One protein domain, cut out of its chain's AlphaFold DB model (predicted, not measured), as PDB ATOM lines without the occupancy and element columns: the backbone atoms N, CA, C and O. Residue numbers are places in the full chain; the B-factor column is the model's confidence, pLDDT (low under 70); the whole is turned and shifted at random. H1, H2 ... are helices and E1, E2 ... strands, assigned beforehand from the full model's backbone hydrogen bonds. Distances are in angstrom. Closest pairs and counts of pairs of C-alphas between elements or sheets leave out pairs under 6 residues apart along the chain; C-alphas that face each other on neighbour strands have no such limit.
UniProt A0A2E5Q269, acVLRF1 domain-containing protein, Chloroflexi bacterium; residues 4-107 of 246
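Overview. This is residues 4 to 107 of the 246 residues of the protein "acVLRF1 domain-containing protein" of Chloroflexi bacterium (UniProt A0A2E5Q269). A four-stranded antiparallel sheet, E4 E3 E2 E5, forms the core, with the short helix H2 over one face along E2, while H1 and H4 graze the sheet on the side away from H2. The long strand E1 runs past the E4 edge without pairing with a named strand, and the small helix H3 grazes the sheet near the ends of E3 and E4. The printed part has 104 residues with four named helices and five named strands, in the order E1 H1 E2 H2 H3 E3 E4 E5 H4, of mixed class. It is compact and rounded, with a radius of gyration of the C-alphas of 12.8 A and spans of 35 by 30 by 24 A.

Arrangement. E1, residues 4 to 12, is near E4, residues 76 to 81, with 14 pairs of C-alphas within 10 A. E1 and H1, residues 13 to 21, meet only through their link. H1 only grazes the sheet, with residues 16 to 21. E2, residues 27 to 33, is an inner strand, antiparallel to E3, residues 68 to 73, with N 31 and O 70 at 3.0 A. H2, residues 40 to 46, is on the sheet at a height of 9.7 A, over E2 and along the strands at 24 degrees on the local plane; the closest C-alphas of E2 and H2 are those of Gln 31 and Phe 46, 7.4 A apart. H3, residues 58 to 61, only grazes the sheet; its closest C-alpha pair with E3 is Ile 61 and Val 68, 7.0 A. E3 and E4 form a hairpin, with N 71 and O 78 at 2.8 A. E5, residues 90 to 92, is an edge strand antiparallel to E2, with N 32 and O 90 at 2.8 A. H4, residues 98 to 105, only grazes the sheet with residues 99 to 100. H4 is close to H1 but not clearly touching, at a shallow tilt of 19 degrees, opposite ways; the C-alphas of Arg 13 and Phe 104 are closest, 6.8 A apart. Every O i to N i+4 pair is within hydrogen-bond range in H4, against 3 of 5 in H1 and 2 of 3 in H2; H3 is too short for one.

Along the chain. E1 begins at C-alpha 4, (-21.919, 4.181, 43.795), and is 23.9 A long. H1 is 12.6 A long, E2 17.5 A, and E3 and E4 16.3 A each. H4 ends at C-alpha 105, (-44.444, 9.092, 21.635).

Size, cuts and confidence. The C-alphas of Asp 51 and Pro 107 are farthest apart, 38.4 A. The printed part has no cut. The link from H2 to H3, 11 residues, is long. Mean pLDDT of the printed part is 82.9; residues 23 to 25 and 40 to 51 are under 70.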
ATOM      1  N   ILE A   4     -23.026   4.368  44.740       90.12
ATOM      2  CA  ILE A   4     -21.919   4.181  43.795       90.12
ATOM      3  C   ILE A   4     -22.456   4.161  42.369       90.12
ATOM      4  O   ILE A   4     -23.417   3.464  42.066       90.12
ATOM      5  N   LYS A   5     -21.820   4.924  41.478       93.44
ATOM      6  CA  LYS A   5     -22.151   4.940  40.050       93.44
ATOM      7  C   LYS A   5     -21.610   3.683  39.372       93.44
ATOM      8  O   LYS A   5     -20.403   3.454  39.403       93.44
ATOM      9  N   LEU A   6     -22.490   2.909  38.745       93.12
ATOM     10  CA  LEU A   6     -22.140   1.676  38.041       93.12
ATOM     11  C   LEU A   6     -21.894   1.907  36.549       93.12
ATOM     12  O   LEU A   6     -20.914   1.409  36.002       93.12
ATOM     13  N   ASP A   7     -22.784   2.652  35.888       94.25
ATOM     14  CA  ASP A   7     -22.736   2.864  34.439       94.25
ATOM     15  C   ASP A   7     -23.319   4.226  34.039       94.25
ATOM     16  O   ASP A   7     -24.170   4.796  34.723       94.25
ATOM     17  N   GLU A   8     -22.866   4.737  32.897       94.44
ATOM     18  CA  GLU A   8     -23.429   5.900  32.222       94.44
ATOM     19  C   GLU A   8     -23.379   5.690  30.708       94.44
ATOM     20  O   GLU A   8     -22.305   5.567  30.113       94.44
ATOM     21  N   ARG A   9     -24.542   5.734  30.052       93.81
ATOM     22  CA  ARG A   9     -24.630   5.552  28.598       93.81
ATOM     23  C   ARG A   9     -25.793   6.306  27.969       93.81
ATOM     24  O   ARG A   9     -26.800   6.604  28.604       93.81
ATOM     25  N   ASN A  10     -25.682   6.566  26.669       93.00
ATOM     26  CA  ASN A  10     -26.826   6.990  25.865       93.00
ATOM     27  C   ASN A  10     -27.611   5.756  25.410       93.00
ATOM     28  O   ASN A  10     -27.040   4.827  24.837       93.00
ATOM     29  N   ILE A  11     -28.923   5.769  25.613       93.44
ATOM     30  CA  ILE A  11     -29.827   4.692  25.229       93.44
ATOM     31  C   ILE A  11     -30.959   5.242  24.363       93.44
ATOM     32  O   ILE A  11     -31.597   6.242  24.679       93.44
ATOM     33  N   TYR A  12     -31.194   4.595  23.229       92.25
ATOM     34  CA  TYR A  12     -32.236   4.998  22.289       92.25
ATOM     35  C   TYR A  12     -33.636   4.654  22.824       92.25
ATOM     36  O   TYR A  12     -33.790   3.638  23.507       92.25
ATOM     37  N   ARG A  13     -34.659   5.459  22.487       87.06
ATOM     38  CA  ARG A  13     -36.024   5.347  23.046       87.06
ATOM     39  C   ARG A  13     -36.626   3.937  23.018       87.06
ATOM     40  O   ARG A  13     -37.222   3.520  23.994       87.06
ATOM     41  N   ASN A  14     -36.409   3.139  21.972       86.06
ATOM     42  CA  ASN A  14     -36.965   1.774  21.937       86.06
ATOM     43  C   ASN A  14     -36.185   0.781  22.811       86.06
ATOM     44  O   ASN A  14     -36.722  -0.237  23.241       86.06
ATOM     45  N   SER A  15     -34.901   1.051  23.054       90.06
ATOM     46  CA  SER A  15     -34.050   0.223  23.908       90.06
ATOM     47  C   SER A  15     -34.283   0.509  25.387       90.06
ATOM     48  O   SER A  15     -34.133  -0.403  26.191       90.06
ATOM     49  N   ILE A  16     -34.667   1.739  25.746       88.56
ATOM     50  CA  ILE A  16     -34.891   2.105  27.147       88.56
ATOM     51  C   ILE A  16     -36.105   1.389  27.734       88.56
ATOM     52  O   ILE A  16     -36.027   0.916  28.857       88.56
ATOM     53  N   TYR A  17     -37.174   1.206  26.950       84.50
ATOM     54  CA  TYR A  17     -38.330   0.431  27.391       84.50
ATOM     55  C   TYR A  17     -37.943  -1.007  27.665       84.50
ATOM     56  O   TYR A  17     -38.252  -1.515  28.721       84.50
ATOM     57  N   LYS A  18     -37.185  -1.636  26.761       86.38
ATOM     58  CA  LYS A  18     -36.715  -3.010  26.965       86.38
ATOM     59  C   LYS A  18     -35.814  -3.142  28.189       86.38
ATOM     60  O   LYS A  18     -35.876  -4.160  28.860       86.38
ATOM     61  N   TYR A  19     -34.972  -2.141  28.446       87.38
ATOM     62  CA  TYR A  19     -34.102  -2.119  29.616       87.38
ATOM     63  C   TYR A  19     -34.913  -2.007  30.911       87.38
ATOM     64  O   TYR A  19     -34.709  -2.801  31.817       87.38
ATOM     65  N   LEU A  20     -35.861  -1.069  30.965       84.31
ATOM     66  CA  LEU A  20     -36.668  -0.839  32.159       84.31
ATOM     67  C   LEU A  20     -37.745  -1.922  32.355       84.31
ATOM     68  O   LEU A  20     -38.096  -2.207  33.492       84.31
ATOM     69  N   ASP A  21     -38.328  -2.485  31.291       79.12
ATOM     70  CA  ASP A  21     -39.405  -3.495  31.379       79.12
ATOM     71  C   ASP A  21     -38.858  -4.874  31.770       79.12
ATOM     72  O   ASP A  21     -39.623  -5.708  32.245       79.12
ATOM     73  N   ALA A  22     -37.559  -5.142  31.567       70.56
ATOM     74  CA  ALA A  22     -36.979  -6.469  31.783       70.56
ATOM     75  C   ALA A  22     -37.207  -7.004  33.209       70.56
ATOM     76  O   ALA A  22     -37.345  -8.213  33.370       70.56
ATOM     77  N   ASP A  23     -37.332  -6.112  34.200       67.12
ATOM     78  CA  ASP A  23     -37.483  -6.456  35.616       67.12
ATOM     79  C   ASP A  23     -38.534  -5.586  36.337       67.12
ATOM     80  O   ASP A  23     -38.340  -5.174  37.485       67.12
ATOM     81  N   PHE A  24     -39.652  -5.269  35.671       67.94
ATOM     82  CA  PHE A  24     -40.650  -4.316  36.187       67.94
ATOM     83  C   PHE A  24     -41.186  -4.654  37.597       67.94
ATOM     84  O   PHE A  24     -41.531  -3.754  38.361       67.94
ATOM     85  N   SER A  25     -41.227  -5.940  37.973       63.69
ATOM     86  CA  SER A  25     -41.724  -6.405  39.278       63.69
ATOM     87  C   SER A  25     -40.835  -6.022  40.464       63.69
ATOM     88  O   SER A  25     -41.266  -6.149  41.604       63.69
ATOM     89  N   GLN A  26     -39.593  -5.601  40.210       72.12
ATOM     90  CA  GLN A  26     -38.620  -5.225  41.240       72.12
ATOM     91  C   GLN A  26     -38.592  -3.708  41.495       72.12
ATOM     92  O   GLN A  26     -37.890  -3.250  42.394       72.12
ATOM     93  N   TYR A  27     -39.338  -2.915  40.715       72.62
ATOM     94  CA  TYR A  27     -39.386  -1.468  40.895       72.62
ATOM     95  C   TYR A  27     -40.357  -1.074  41.998       72.62
ATOM     96  O   TYR A  27     -41.533  -1.436  41.998       72.62
ATOM     97  N   ILE A  28     -39.834  -0.270  42.910       76.31
ATOM     98  CA  ILE A  28     -40.512   0.169  44.127       76.31
ATOM     99  C   ILE A  28     -41.112   1.561  43.911       76.31
ATOM    100  O   ILE A  28     -42.191   1.870  44.410       76.31
ATOM    101  N   LEU A  29     -40.419   2.407  43.146       82.94
ATOM    102  CA  LEU A  29     -40.758   3.817  43.001       82.94
ATOM    103  C   LEU A  29     -40.315   4.336  41.637       82.94
ATOM    104  O   LEU A  29     -39.188   4.082  41.202       82.94
ATOM    105  N   SER A  30     -41.181   5.116  40.993       87.06
ATOM    106  CA  SER A  30     -40.797   5.963  39.867       87.06
ATOM    107  C   SER A  30     -41.189   7.416  40.118       87.06
ATOM    108  O   SER A  30     -42.280   7.705  40.612       87.06
ATOM    109  N   GLN A  31     -40.279   8.341  39.817       88.12
ATOM    110  CA  GLN A  31     -40.505   9.773  39.991       88.12
ATOM    111  C   GLN A  31     -40.053  10.536  38.752       88.12
ATOM    112  O   GLN A  31     -38.937  10.354  38.273       88.12
ATOM    113  N   TYR A  32     -40.909  11.430  38.279       91.31
ATOM    114  CA  TYR A  32     -40.673  12.311  37.147       91.31
ATOM    115  C   TYR A  32     -40.528  13.734  37.674       91.31
ATOM    116  O   TYR A  32     -41.386  14.206  38.421       91.31
ATOM    117  N   ILE A  33     -39.433  14.400  37.313       89.62
ATOM    118  CA  ILE A  33     -39.135  15.766  37.741       89.62
ATOM    119  C   ILE A  33     -38.842  16.620  36.508       89.62
ATOM    120  O   ILE A  33     -37.933  16.319  35.731       89.62
ATOM    121  N   ALA A  34     -39.617  17.688  36.332       90.75
ATOM    122  CA  ALA A  34     -39.397  18.706  35.311       90.75
ATOM    123  C   ALA A  34     -38.123  19.519  35.605       90.75
ATOM    124  O   ALA A  34     -37.683  19.620  36.750       90.75
ATOM    125  N   SER A  35     -37.485  20.076  34.571       88.25
ATOM    126  CA  SER A  35     -36.169  20.725  34.710       88.25
ATOM    127  C   SER A  35     -36.171  21.968  35.599       88.25
ATOM    128  O   SER A  35     -35.176  22.233  36.271       88.25
ATOM    129  N   ASP A  36     -37.276  22.704  35.643       84.81
ATOM    130  CA  ASP A  36     -37.495  23.860  36.516       84.81
ATOM    131  C   ASP A  36     -37.615  23.490  38.003       84.81
ATOM    132  O   ASP A  36     -37.367  24.327  38.873       84.81
ATOM    133  N   ASN A  37     -37.903  22.220  38.296       81.31
ATOM    134  CA  ASN A  37     -38.109  21.702  39.646       81.31
ATOM    135  C   ASN A  37     -36.941  20.844  40.161       81.31
ATOM    136  O   ASN A  37     -37.041  20.229  41.224       81.31
ATOM    137  N   LEU A  38     -35.807  20.818  39.451       77.06
ATOM    138  CA  LEU A  38     -34.585  20.137  39.893       77.06
ATOM    139  C   LEU A  38     -33.892  20.922  41.017       77.06
ATOM    140  O   LEU A  38     -32.889  21.604  40.811       77.06
ATOM    141  N   ASN A  39     -34.432  20.815  42.227       71.62
ATOM    142  CA  ASN A  39     -33.838  21.341  43.452       71.62
ATOM    143  C   ASN A  39     -33.664  20.238  44.509       71.62
ATOM    144  O   ASN A  39     -34.203  19.135  44.385       71.62
ATOM    145  N   SER A  40     -32.890  20.541  45.555       64.12
ATOM    146  CA  SER A  40     -32.644  19.628  46.678       64.12
ATOM    147  C   SER A  40     -33.932  19.142  47.333       64.12
ATOM    148  O   SER A  40     -34.045  17.962  47.636       64.12
ATOM    149  N   ASP A  41     -34.929  20.010  47.481       64.12
ATOM    150  CA  ASP A  41     -36.153  19.711  48.231       64.12
ATOM    151  C   ASP A  41     -37.065  18.716  47.503       64.12
ATOM    152  O   ASP A  41     -37.722  17.882  48.127       64.12
ATOM    153  N   THR A  42     -37.091  18.757  46.169       63.16
ATOM    154  CA  THR A  42     -37.865  17.814  45.343       63.16
ATOM    155  C   THR A  42     -37.240  16.420  45.372       63.16
ATOM    156  O   THR A  42     -37.960  15.422  45.403       63.16
ATOM    157  N   LEU A  43     -35.908  16.356  45.456       63.28
ATOM    158  CA  LEU A  43     -35.170  15.114  45.680       63.28
ATOM    159  C   LEU A  43     -35.345  14.607  47.114       63.28
ATOM    160  O   LEU A  43     -35.490  13.412  47.310       63.28
ATOM    161  N   ILE A  44     -35.456  15.495  48.104       55.81
ATOM    162  CA  ILE A  44     -35.795  15.118  49.484       55.81
ATOM    163  C   ILE A  44     -37.208  14.514  49.568       55.81
ATOM    164  O   ILE A  44     -37.428  13.574  50.323       55.81
ATOM    165  N   LYS A  45     -38.173  14.961  48.752       58.19
ATOM    166  CA  LYS A  45     -39.510  14.333  48.697       58.19
ATOM    167  C   LYS A  45     -39.497  12.898  48.159       58.19
ATOM    168  O   LYS A  45     -40.348  12.118  48.571       58.19
ATOM    169  N   PHE A  46     -38.532  12.525  47.309       59.28
ATOM    170  CA  PHE A  46     -38.289  11.119  46.940       59.28
ATOM    171  C   PHE A  46     -37.973  10.253  48.173       59.28
ATOM    172  O   PHE A  46     -38.235   9.054  48.181       59.28
ATOM    173  N   MET A  47     -37.410  10.867  49.219       53.47
ATOM    174  CA  MET A  47     -36.829  10.194  50.380       53.47
ATOM    175  C   MET A  47     -37.809   9.928  51.525       53.47
ATOM    176  O   MET A  47     -37.399   9.270  52.475       53.47
ATOM    177  N   GLY A  48     -39.064  10.395  51.461       50.31
ATOM    178  CA  GLY A  48     -40.007  10.395  52.594       50.31
ATOM    179  C   GLY A  48     -40.287   9.038  53.266       50.31
ATOM    180  O   GLY A  48     -40.886   9.026  54.336       50.31
ATOM    181  N   GLU A  49     -39.827   7.924  52.684       52.81
ATOM    182  CA  GLU A  49     -39.891   6.584  53.283       52.81
ATOM    183  C   GLU A  49     -38.544   5.807  53.321       52.81
ATOM    184  O   GLU A  49     -38.499   4.771  53.976       52.81
ATOM    185  N   ASN A  50     -37.441   6.261  52.686       56.00
ATOM    186  CA  ASN A  50     -36.238   5.417  52.447       56.00
ATOM    187  C   ASN A  50     -34.851   5.991  52.853       56.00
ATOM    188  O   ASN A  50     -33.856   5.291  52.663       56.00
ATOM    189  N   ASP A  51     -34.728   7.218  53.383       61.75
ATOM    190  CA  ASP A  51     -33.449   7.798  53.884       61.75
ATOM    191  C   ASP A  51     -32.217   7.642  52.938       61.75
ATOM    192  O   ASP A  51     -31.090   7.346  53.354       61.75
ATOM    193  N   ILE A  52     -32.407   7.841  51.629       71.06
ATOM    194  CA  ILE A  52     -31.342   7.734  50.614       71.06
ATOM    195  C   ILE A  52     -30.644   9.089  50.413       71.06
ATOM    196  O   ILE A  52     -31.255  10.020  49.895       71.06
ATOM    197  N   ASP A  53     -29.347   9.198  50.722       71.94
ATOM    198  CA  ASP A  53     -28.567  10.407  50.407       71.94
ATOM    199  C   ASP A  53     -28.225  10.483  48.910       71.94
ATOM    200  O   ASP A  53     -27.284   9.845  48.439       71.94
ATOM    201  N   LEU A  54     -28.980  11.290  48.158       75.44
ATOM    202  CA  LEU A  54     -28.771  11.527  46.723       75.44
ATOM    203  C   LEU A  54     -27.752  12.638  46.414       75.44
ATOM    204  O   LEU A  54     -27.531  12.956  45.241       75.44
ATOM    205  N   THR A  55     -27.083  13.213  47.417       77.31
ATOM    206  CA  THR A  55     -26.002  14.192  47.203       77.31
ATOM    207  C   THR A  55     -24.944  13.713  46.192       77.31
ATOM    208  O   THR A  55     -24.558  14.513  45.332       77.31
ATOM    209  N   PRO A  56     -24.518  12.428  46.181       82.12
ATOM    210  CA  PRO A  56     -23.563  11.912  45.194       82.12
ATOM    211  C   PRO A  56     -24.062  11.942  43.741       82.12
ATOM    212  O   PRO A  56     -23.250  11.956  42.816       82.12
ATOM    213  N   VAL A  57     -25.379  11.969  43.523       84.88
ATOM    214  CA  VAL A  57     -26.014  11.946  42.194       84.88
ATOM    215  C   VAL A  57     -26.146  13.353  41.604       84.88
ATOM    216  O   VAL A  57     -26.086  13.538  40.387       84.88
ATOM    217  N   MET A  58     -26.277  14.375  42.456       83.44
ATOM    218  CA  MET A  58     -26.502  15.774  42.063       83.44
ATOM    219  C   MET A  58     -25.601  16.297  40.935       83.44
ATOM    220  O   MET A  58     -26.121  16.969  40.035       83.44
ATOM    221  N   PRO A  59     -24.277  16.029  40.916       86.38
ATOM    222  CA  PRO A  59     -23.405  16.519  39.853       86.38
ATOM    223  C   PRO A  59     -23.832  16.069  38.451       86.38
ATOM    224  O   PRO A  59     -23.626  16.820  37.496       86.38
ATOM    225  N   ASP A  60     -24.442  14.888  38.340       86.94
ATOM    226  CA  ASP A  60     -24.830  14.275  37.073       86.94
ATOM    227  C   ASP A  60     -26.198  14.754  36.555       86.94
ATOM    228  O   ASP A  60     -26.445  14.701  35.348       86.94
ATOM    229  N   ILE A  61     -27.066  15.257  37.442       87.62
ATOM    230  CA  ILE A  61     -28.465  15.587  37.119       87.62
ATOM    231  C   ILE A  61     -28.793  17.083  37.163       87.62
ATOM    232  O   ILE A  61     -29.686  17.528  36.445       87.62
ATOM    233  N   LYS A  62     -28.059  17.884  37.947       83.38
ATOM    234  CA  LYS A  62     -28.397  19.297  38.228       83.38
ATOM    235  C   LYS A  62     -28.478  20.207  36.998       83.38
ATOM    236  O   LYS A  62     -29.118  21.246  37.039       83.38
ATOM    237  N   ASN A  63     -27.789  19.837  35.920       84.44
ATOM    238  CA  ASN A  63     -27.730  20.615  34.682       84.44
ATOM    239  C   ASN A  63     -28.671  20.058  33.601       84.44
ATOM    240  O   ASN A  63     -28.532  20.409  32.427       84.44
ATOM    241  N   SER A  64     -29.577  19.142  33.960       90.38
ATOM    242  CA  SER A  64     -30.547  18.620  33.007       90.38
ATOM    243  C   SER A  64     -31.526  19.719  32.594       90.38
ATOM    244  O   SER A  64     -32.247  20.275  33.415       90.38
ATOM    245  N   SER A  65     -31.570  20.011  31.296       90.44
ATOM    246  CA  SER A  65     -32.531  20.954  30.703       90.44
ATOM    247  C   SER A  65     -33.881  20.306  30.400       90.44
ATOM    248  O   SER A  65     -34.869  21.013  30.229       90.44
ATOM    249  N   THR A  66     -33.940  18.973  30.363       93.69
ATOM    250  CA  THR A  66     -35.130  18.198  29.989       93.69
ATOM    251  C   THR A  66     -35.820  17.536  31.177       93.69
ATOM    252  O   THR A  66     -36.827  16.860  31.001       93.69
ATOM    253  N   GLY A  67     -35.312  17.727  32.391       92.88
ATOM    254  CA  GLY A  67     -35.813  17.050  33.580       92.88
ATOM    255  C   GLY A  67     -35.114  15.717  33.813       92.88
ATOM    256  O   GLY A  67     -34.141  15.363  33.138       92.88
ATOM    257  N   VAL A  68     -35.558  15.004  34.837       93.31
ATOM    258  CA  VAL A  68     -34.934  13.770  35.312       93.31
ATOM    259  C   VAL A  68     -36.024  12.812  35.749       93.31
ATOM    260  O   VAL A  68     -37.045  13.220  36.297       93.31
ATOM    261  N   ILE A  69     -35.805  11.531  35.489       92.25
ATOM    262  CA  ILE A  69     -36.727  10.465  35.844       92.25
ATOM    263  C   ILE A  69     -35.947   9.433  36.642       92.25
ATOM    264  O   ILE A  69     -34.920   8.938  36.178       92.25
ATOM    265  N   PHE A  70     -36.428   9.133  37.838       90.06
ATOM    266  CA  PHE A  70     -35.835   8.172  38.754       90.06
ATOM    267  C   PHE A  70     -36.652   6.894  38.733       90.06
ATOM    268  O   PHE A  70     -37.880   6.942  38.817       90.06
ATOM    269  N   PHE A  71     -35.966   5.762  38.675       89.12
ATOM    270  CA  PHE A  71     -36.546   4.446  38.864       89.12
ATOM    271  C   PHE A  71     -35.737   3.700  39.927       89.12
ATOM    272  O   PHE A  71     -34.572   3.368  39.708       89.12
ATOM    273  N   LEU A  72     -36.347   3.454  41.088       87.06
ATOM    274  CA  LEU A  72     -35.734   2.697  42.180       87.06
ATOM    275  C   LEU A  72     -36.176   1.239  42.114       87.06
ATOM    276  O   LEU A  72     -37.374   0.943  42.139       87.06
ATOM    277  N   LYS A  73     -35.195   0.345  42.073       86.62
ATOM    278  CA  LYS A  73     -35.345  -1.099  41.966       86.62
ATOM    279  C   LYS A  73     -34.521  -1.771  43.058       86.62
ATOM    280  O   LYS A  73     -33.324  -1.971  42.879       86.62
ATOM    281  N   GLU A  74     -35.141  -2.096  44.189       84.25
ATOM    282  CA  GLU A  74     -34.439  -2.579  45.391       84.25
ATOM    283  C   GLU A  74     -33.242  -1.678  45.770       84.25
ATOM    284  O   GLU A  74     -33.429  -0.604  46.336       84.25
ATOM    285  N   LYS A  75     -32.017  -2.100  45.425       87.25
ATOM    286  CA  LYS A  75     -30.749  -1.391  45.656       87.25
ATOM    287  C   LYS A  75     -30.153  -0.756  44.398       87.25
ATOM    288  O   LYS A  75     -28.999  -0.349  44.416       87.25
ATOM    289  N   ILE A  76     -30.899  -0.666  43.307       89.56
ATOM    290  CA  ILE A  76     -30.463  -0.034  42.061       89.56
ATOM    291  C   ILE A  76     -31.301   1.214  41.804       89.56
ATOM    292  O   ILE A  76     -32.529   1.169  41.840       89.56
ATOM    293  N   LEU A  77     -30.632   2.327  41.514       89.69
ATOM    294  CA  LEU A  77     -31.254   3.570  41.077       89.69
ATOM    295  C   LEU A  77     -30.880   3.833  39.623       89.69
ATOM    296  O   LEU A  77     -29.750   4.222  39.322       89.69
ATOM    297  N   ASP A  78     -31.846   3.647  38.731       92.00
ATOM    298  CA  ASP A  78     -31.734   4.068  37.343       92.00
ATOM    299  C   ASP A  78     -32.247   5.498  37.196       92.00
ATOM    300  O   ASP A  78     -33.346   5.850  37.627       92.00
ATOM    301  N   ILE A  79     -31.443   6.330  36.548       92.81
ATOM    302  CA  ILE A  79     -31.741   7.730  36.297       92.81
ATOM    303  C   ILE A  79     -31.748   7.958  34.803       92.81
ATOM    304  O   ILE A  79     -30.745   7.764  34.113       92.81
ATOM    305  N   VAL A  80     -32.889   8.412  34.304       94.44
ATOM    306  CA  VAL A  80     -33.089   8.758  32.907       94.44
ATOM    307  C   VAL A  80     -33.171  10.271  32.787       94.44
ATOM    308  O   VAL A  80     -34.081  10.903  33.314       94.44
ATOM    309  N   ILE A  81     -32.244  10.850  32.034       95.00
ATOM    310  CA  ILE A  81     -32.368  12.210  31.510       95.00
ATOM    311  C   ILE A  81     -32.926  12.077  30.089       95.00
ATOM    312  O   ILE A  81     -32.195  11.647  29.179       95.00
ATOM    313  N   PRO A  82     -34.224  12.355  29.881       94.94
ATOM    314  CA  PRO A  82     -34.870  12.128  28.601       94.94
ATOM    315  C   PRO A  82     -34.332  13.060  27.511       94.94
ATOM    316  O   PRO A  82     -33.805  14.141  27.772       94.94
ATOM    317  N   SER A  83     -34.479  12.634  26.254       93.81
ATOM    318  CA  SER A  83     -34.137  13.442  25.071       93.81
ATOM    319  C   SER A  83     -34.970  14.723  24.929       93.81
ATOM    320  O   SER A  83     -34.508  15.661  24.279       93.81
ATOM    321  N   PHE A  84     -36.148  14.765  25.556       95.00
ATOM    322  CA  PHE A  84     -37.096  15.880  25.555       95.00
ATOM    323  C   PHE A  84     -37.685  16.079  26.948       95.00
ATOM    324  O   PHE A  84     -37.570  15.201  27.798       95.00
ATOM    325  N   GLU A  85     -38.319  17.223  27.156       93.81
ATOM    326  CA  GLU A  85     -38.761  17.717  28.451       93.81
ATOM    327  C   GLU A  85     -39.789  16.802  29.130       93.81
ATOM    328  O   GLU A  85     -40.777  16.373  28.526       93.81
ATOM    329  N   VAL A  86     -39.568  16.567  30.422       93.06
ATOM    330  CA  VAL A  86     -40.598  16.158  31.375       93.06
ATOM    331  C   VAL A  86     -41.483  17.374  31.640       93.06
ATOM    332  O   VAL A  86     -40.992  18.412  32.077       93.06
ATOM    333  N   THR A  87     -42.778  17.261  31.354       87.31
ATOM    334  CA  THR A  87     -43.726  18.383  31.460       87.31
ATOM    335  C   THR A  87     -44.417  18.473  32.813       87.31
ATOM    336  O   THR A  87     -44.889  19.541  33.183       87.31
ATOM    337  N   GLU A  88     -44.515  17.359  33.535       85.94
ATOM    338  CA  GLU A  88     -45.269  17.258  34.781       85.94
ATOM    339  C   GLU A  88     -44.454  16.490  35.816       85.94
ATOM    340  O   GLU A  88     -43.803  15.494  35.495       85.94
ATOM    341  N   ASN A  89     -44.496  16.962  37.062       87.00
ATOM    342  CA  ASN A  89     -43.903  16.233  38.173       87.00
ATOM    343  C   ASN A  89     -44.887  15.174  38.655       87.00
ATOM    344  O   ASN A  89     -46.039  15.495  38.949       87.00
ATOM    345  N   SER A  90     -44.429  13.938  38.797       86.25
ATOM    346  CA  SER A  90     -45.259  12.853  39.311       86.25
ATOM    347  C   SER A  90     -44.432  11.863  40.118       86.25
ATOM    348  O   SER A  90     -43.232  11.700  39.902       86.25
ATOM    349  N   ILE A  91     -45.082  11.220  41.085       84.88
ATOM    350  CA  ILE A  91     -44.511  10.152  41.903       84.88
ATOM    351  C   ILE A  91     -45.482   8.981  41.829       84.88
ATOM    352  O   ILE A  91     -46.682   9.158  42.037       84.88
ATOM    353  N   HIS A  92     -44.960   7.796  41.544       83.44
ATOM    354  CA  HIS A  92     -45.732   6.568  41.445       83.44
ATOM    355  C   HIS A  92     -45.084   5.516  42.347       83.44
ATOM    356  O   HIS A  92     -43.924   5.155  42.152       83.44
ATOM    357  N   THR A  93     -45.842   4.983  43.308       76.69
ATOM    358  CA  THR A  93     -45.422   3.916  44.246       76.69
ATOM    359  C   THR A  93     -45.394   2.528  43.590       76.69
ATOM    360  O   THR A  93     -45.599   1.503  44.235       76.69
ATOM    361  N   SER A  94     -45.258   2.502  42.267       74.38
ATOM    362  CA  SER A  94     -45.160   1.310  41.440       74.38
ATOM    363  C   SER A  94     -44.464   1.670  40.131       74.38
ATOM    364  O   SER A  94     -44.225   2.844  39.818       74.38
ATOM    365  N   TYR A  95     -44.125   0.643  39.365       79.00
ATOM    366  CA  TYR A  95     -43.567   0.800  38.037       79.00
ATOM    367  C   TYR A  95     -44.586   1.402  37.057       79.00
ATOM    368  O   TYR A  95     -45.490   0.703  36.596       79.00
ATOM    369  N   ASP A  96     -44.423   2.680  36.704       79.06
ATOM    370  CA  ASP A  96     -45.238   3.338  35.680       79.06
ATOM    371  C   ASP A  96     -44.364   3.974  34.587       79.06
ATOM    372  O   ASP A  96     -43.721   5.011  34.772       79.06
ATOM    373  N   LEU A  97     -44.356   3.342  33.408       85.19
ATOM    374  CA  LEU A  97     -43.745   3.893  32.196       85.19
ATOM    375  C   LEU A  97     -44.693   4.778  31.384       85.19
ATOM    376  O   LEU A  97     -44.273   5.302  30.354       85.19
ATOM    377  N   GLY A  98     -45.960   4.918  31.766       87.00
ATOM    378  CA  GLY A  98     -46.955   5.718  31.057       87.00
ATOM    379  C   GLY A  98     -46.459   7.136  30.750       87.00
ATOM    380  O   GLY A  98     -46.426   7.510  29.571       87.00
ATOM    381  N   PRO A  99     -45.975   7.899  31.749       89.06
ATOM    382  CA  PRO A  99     -45.442   9.236  31.511       89.06
ATOM    383  C   PRO A  99     -44.206   9.227  30.595       89.06
ATOM    384  O   PRO A  99     -44.138  10.012  29.648       89.06
ATOM    385  N   LEU A 100     -43.271   8.282  30.772       89.31
ATOM    386  CA  LEU A 100     -42.110   8.130  29.878       89.31
ATOM    387  C   LEU A 100     -42.525   7.813  28.431       89.31
ATOM    388  O   LEU A 100     -41.956   8.341  27.470       89.31
ATOM    389  N   LYS A 101     -43.532   6.952  28.256       89.38
ATOM    390  CA  LYS A 101     -44.112   6.602  26.956       89.38
ATOM    391  C   LYS A 101     -44.747   7.818  26.299       89.38
ATOM    392  O   LYS A 101     -44.522   8.036  25.111       89.38
ATOM    393  N   ASN A 102     -45.455   8.650  27.055       89.94
ATOM    394  CA  ASN A 102     -46.019   9.896  26.546       89.94
ATOM    395  C   ASN A 102     -44.917  10.862  26.061       89.94
ATOM    396  O   ASN A 102     -44.972  11.357  24.934       89.94
ATOM    397  N   ILE A 103     -43.847  11.037  26.849       91.62
ATOM    398  CA  ILE A 103     -42.709  11.899  26.483       91.62
ATOM    399  C   ILE A 103     -42.103  11.479  25.135       91.62
ATOM    400  O   ILE A 103     -41.866  12.342  24.287       91.62
ATOM    401  N   PHE A 104     -41.867  10.184  24.901       90.50
ATOM    402  CA  PHE A 104     -41.211   9.704  23.671       90.50
ATOM    403  C   PHE A 104     -42.146   9.458  22.481       90.50
ATOM    404  O   PHE A 104     -41.649   9.404  21.353       90.50
ATOM    405  N   SER A 105     -43.453   9.295  22.706       89.69
ATOM    406  CA  SER A 105     -44.444   9.092  21.635       89.69
ATOM    407  C   SER A 105     -44.987  10.396  21.059       89.69
ATOM    408  O   SER A 105     -45.504  10.391  19.943       89.69
ATOM    409  N   LYS A 106     -44.841  11.518  21.778       91.56
ATOM    410  CA  LYS A 106     -45.209  12.837  21.263       91.56
ATOM    411  C   LYS A 106     -44.405  13.142  19.982       91.56
ATOM    412  O   LYS A 106     -43.176  13.250  20.067       91.56
ATOM    413  N   PRO A 107     -45.066  13.296  18.817       91.19
ATOM    414  CA  PRO A 107     -44.384  13.614  17.571       91.19
ATOM    415  C   PRO A 107     -43.758  15.003  17.674       91.19
ATOM    416  O   PRO A 107     -44.344  15.910  18.271       91.19
TER     417      PRO A 107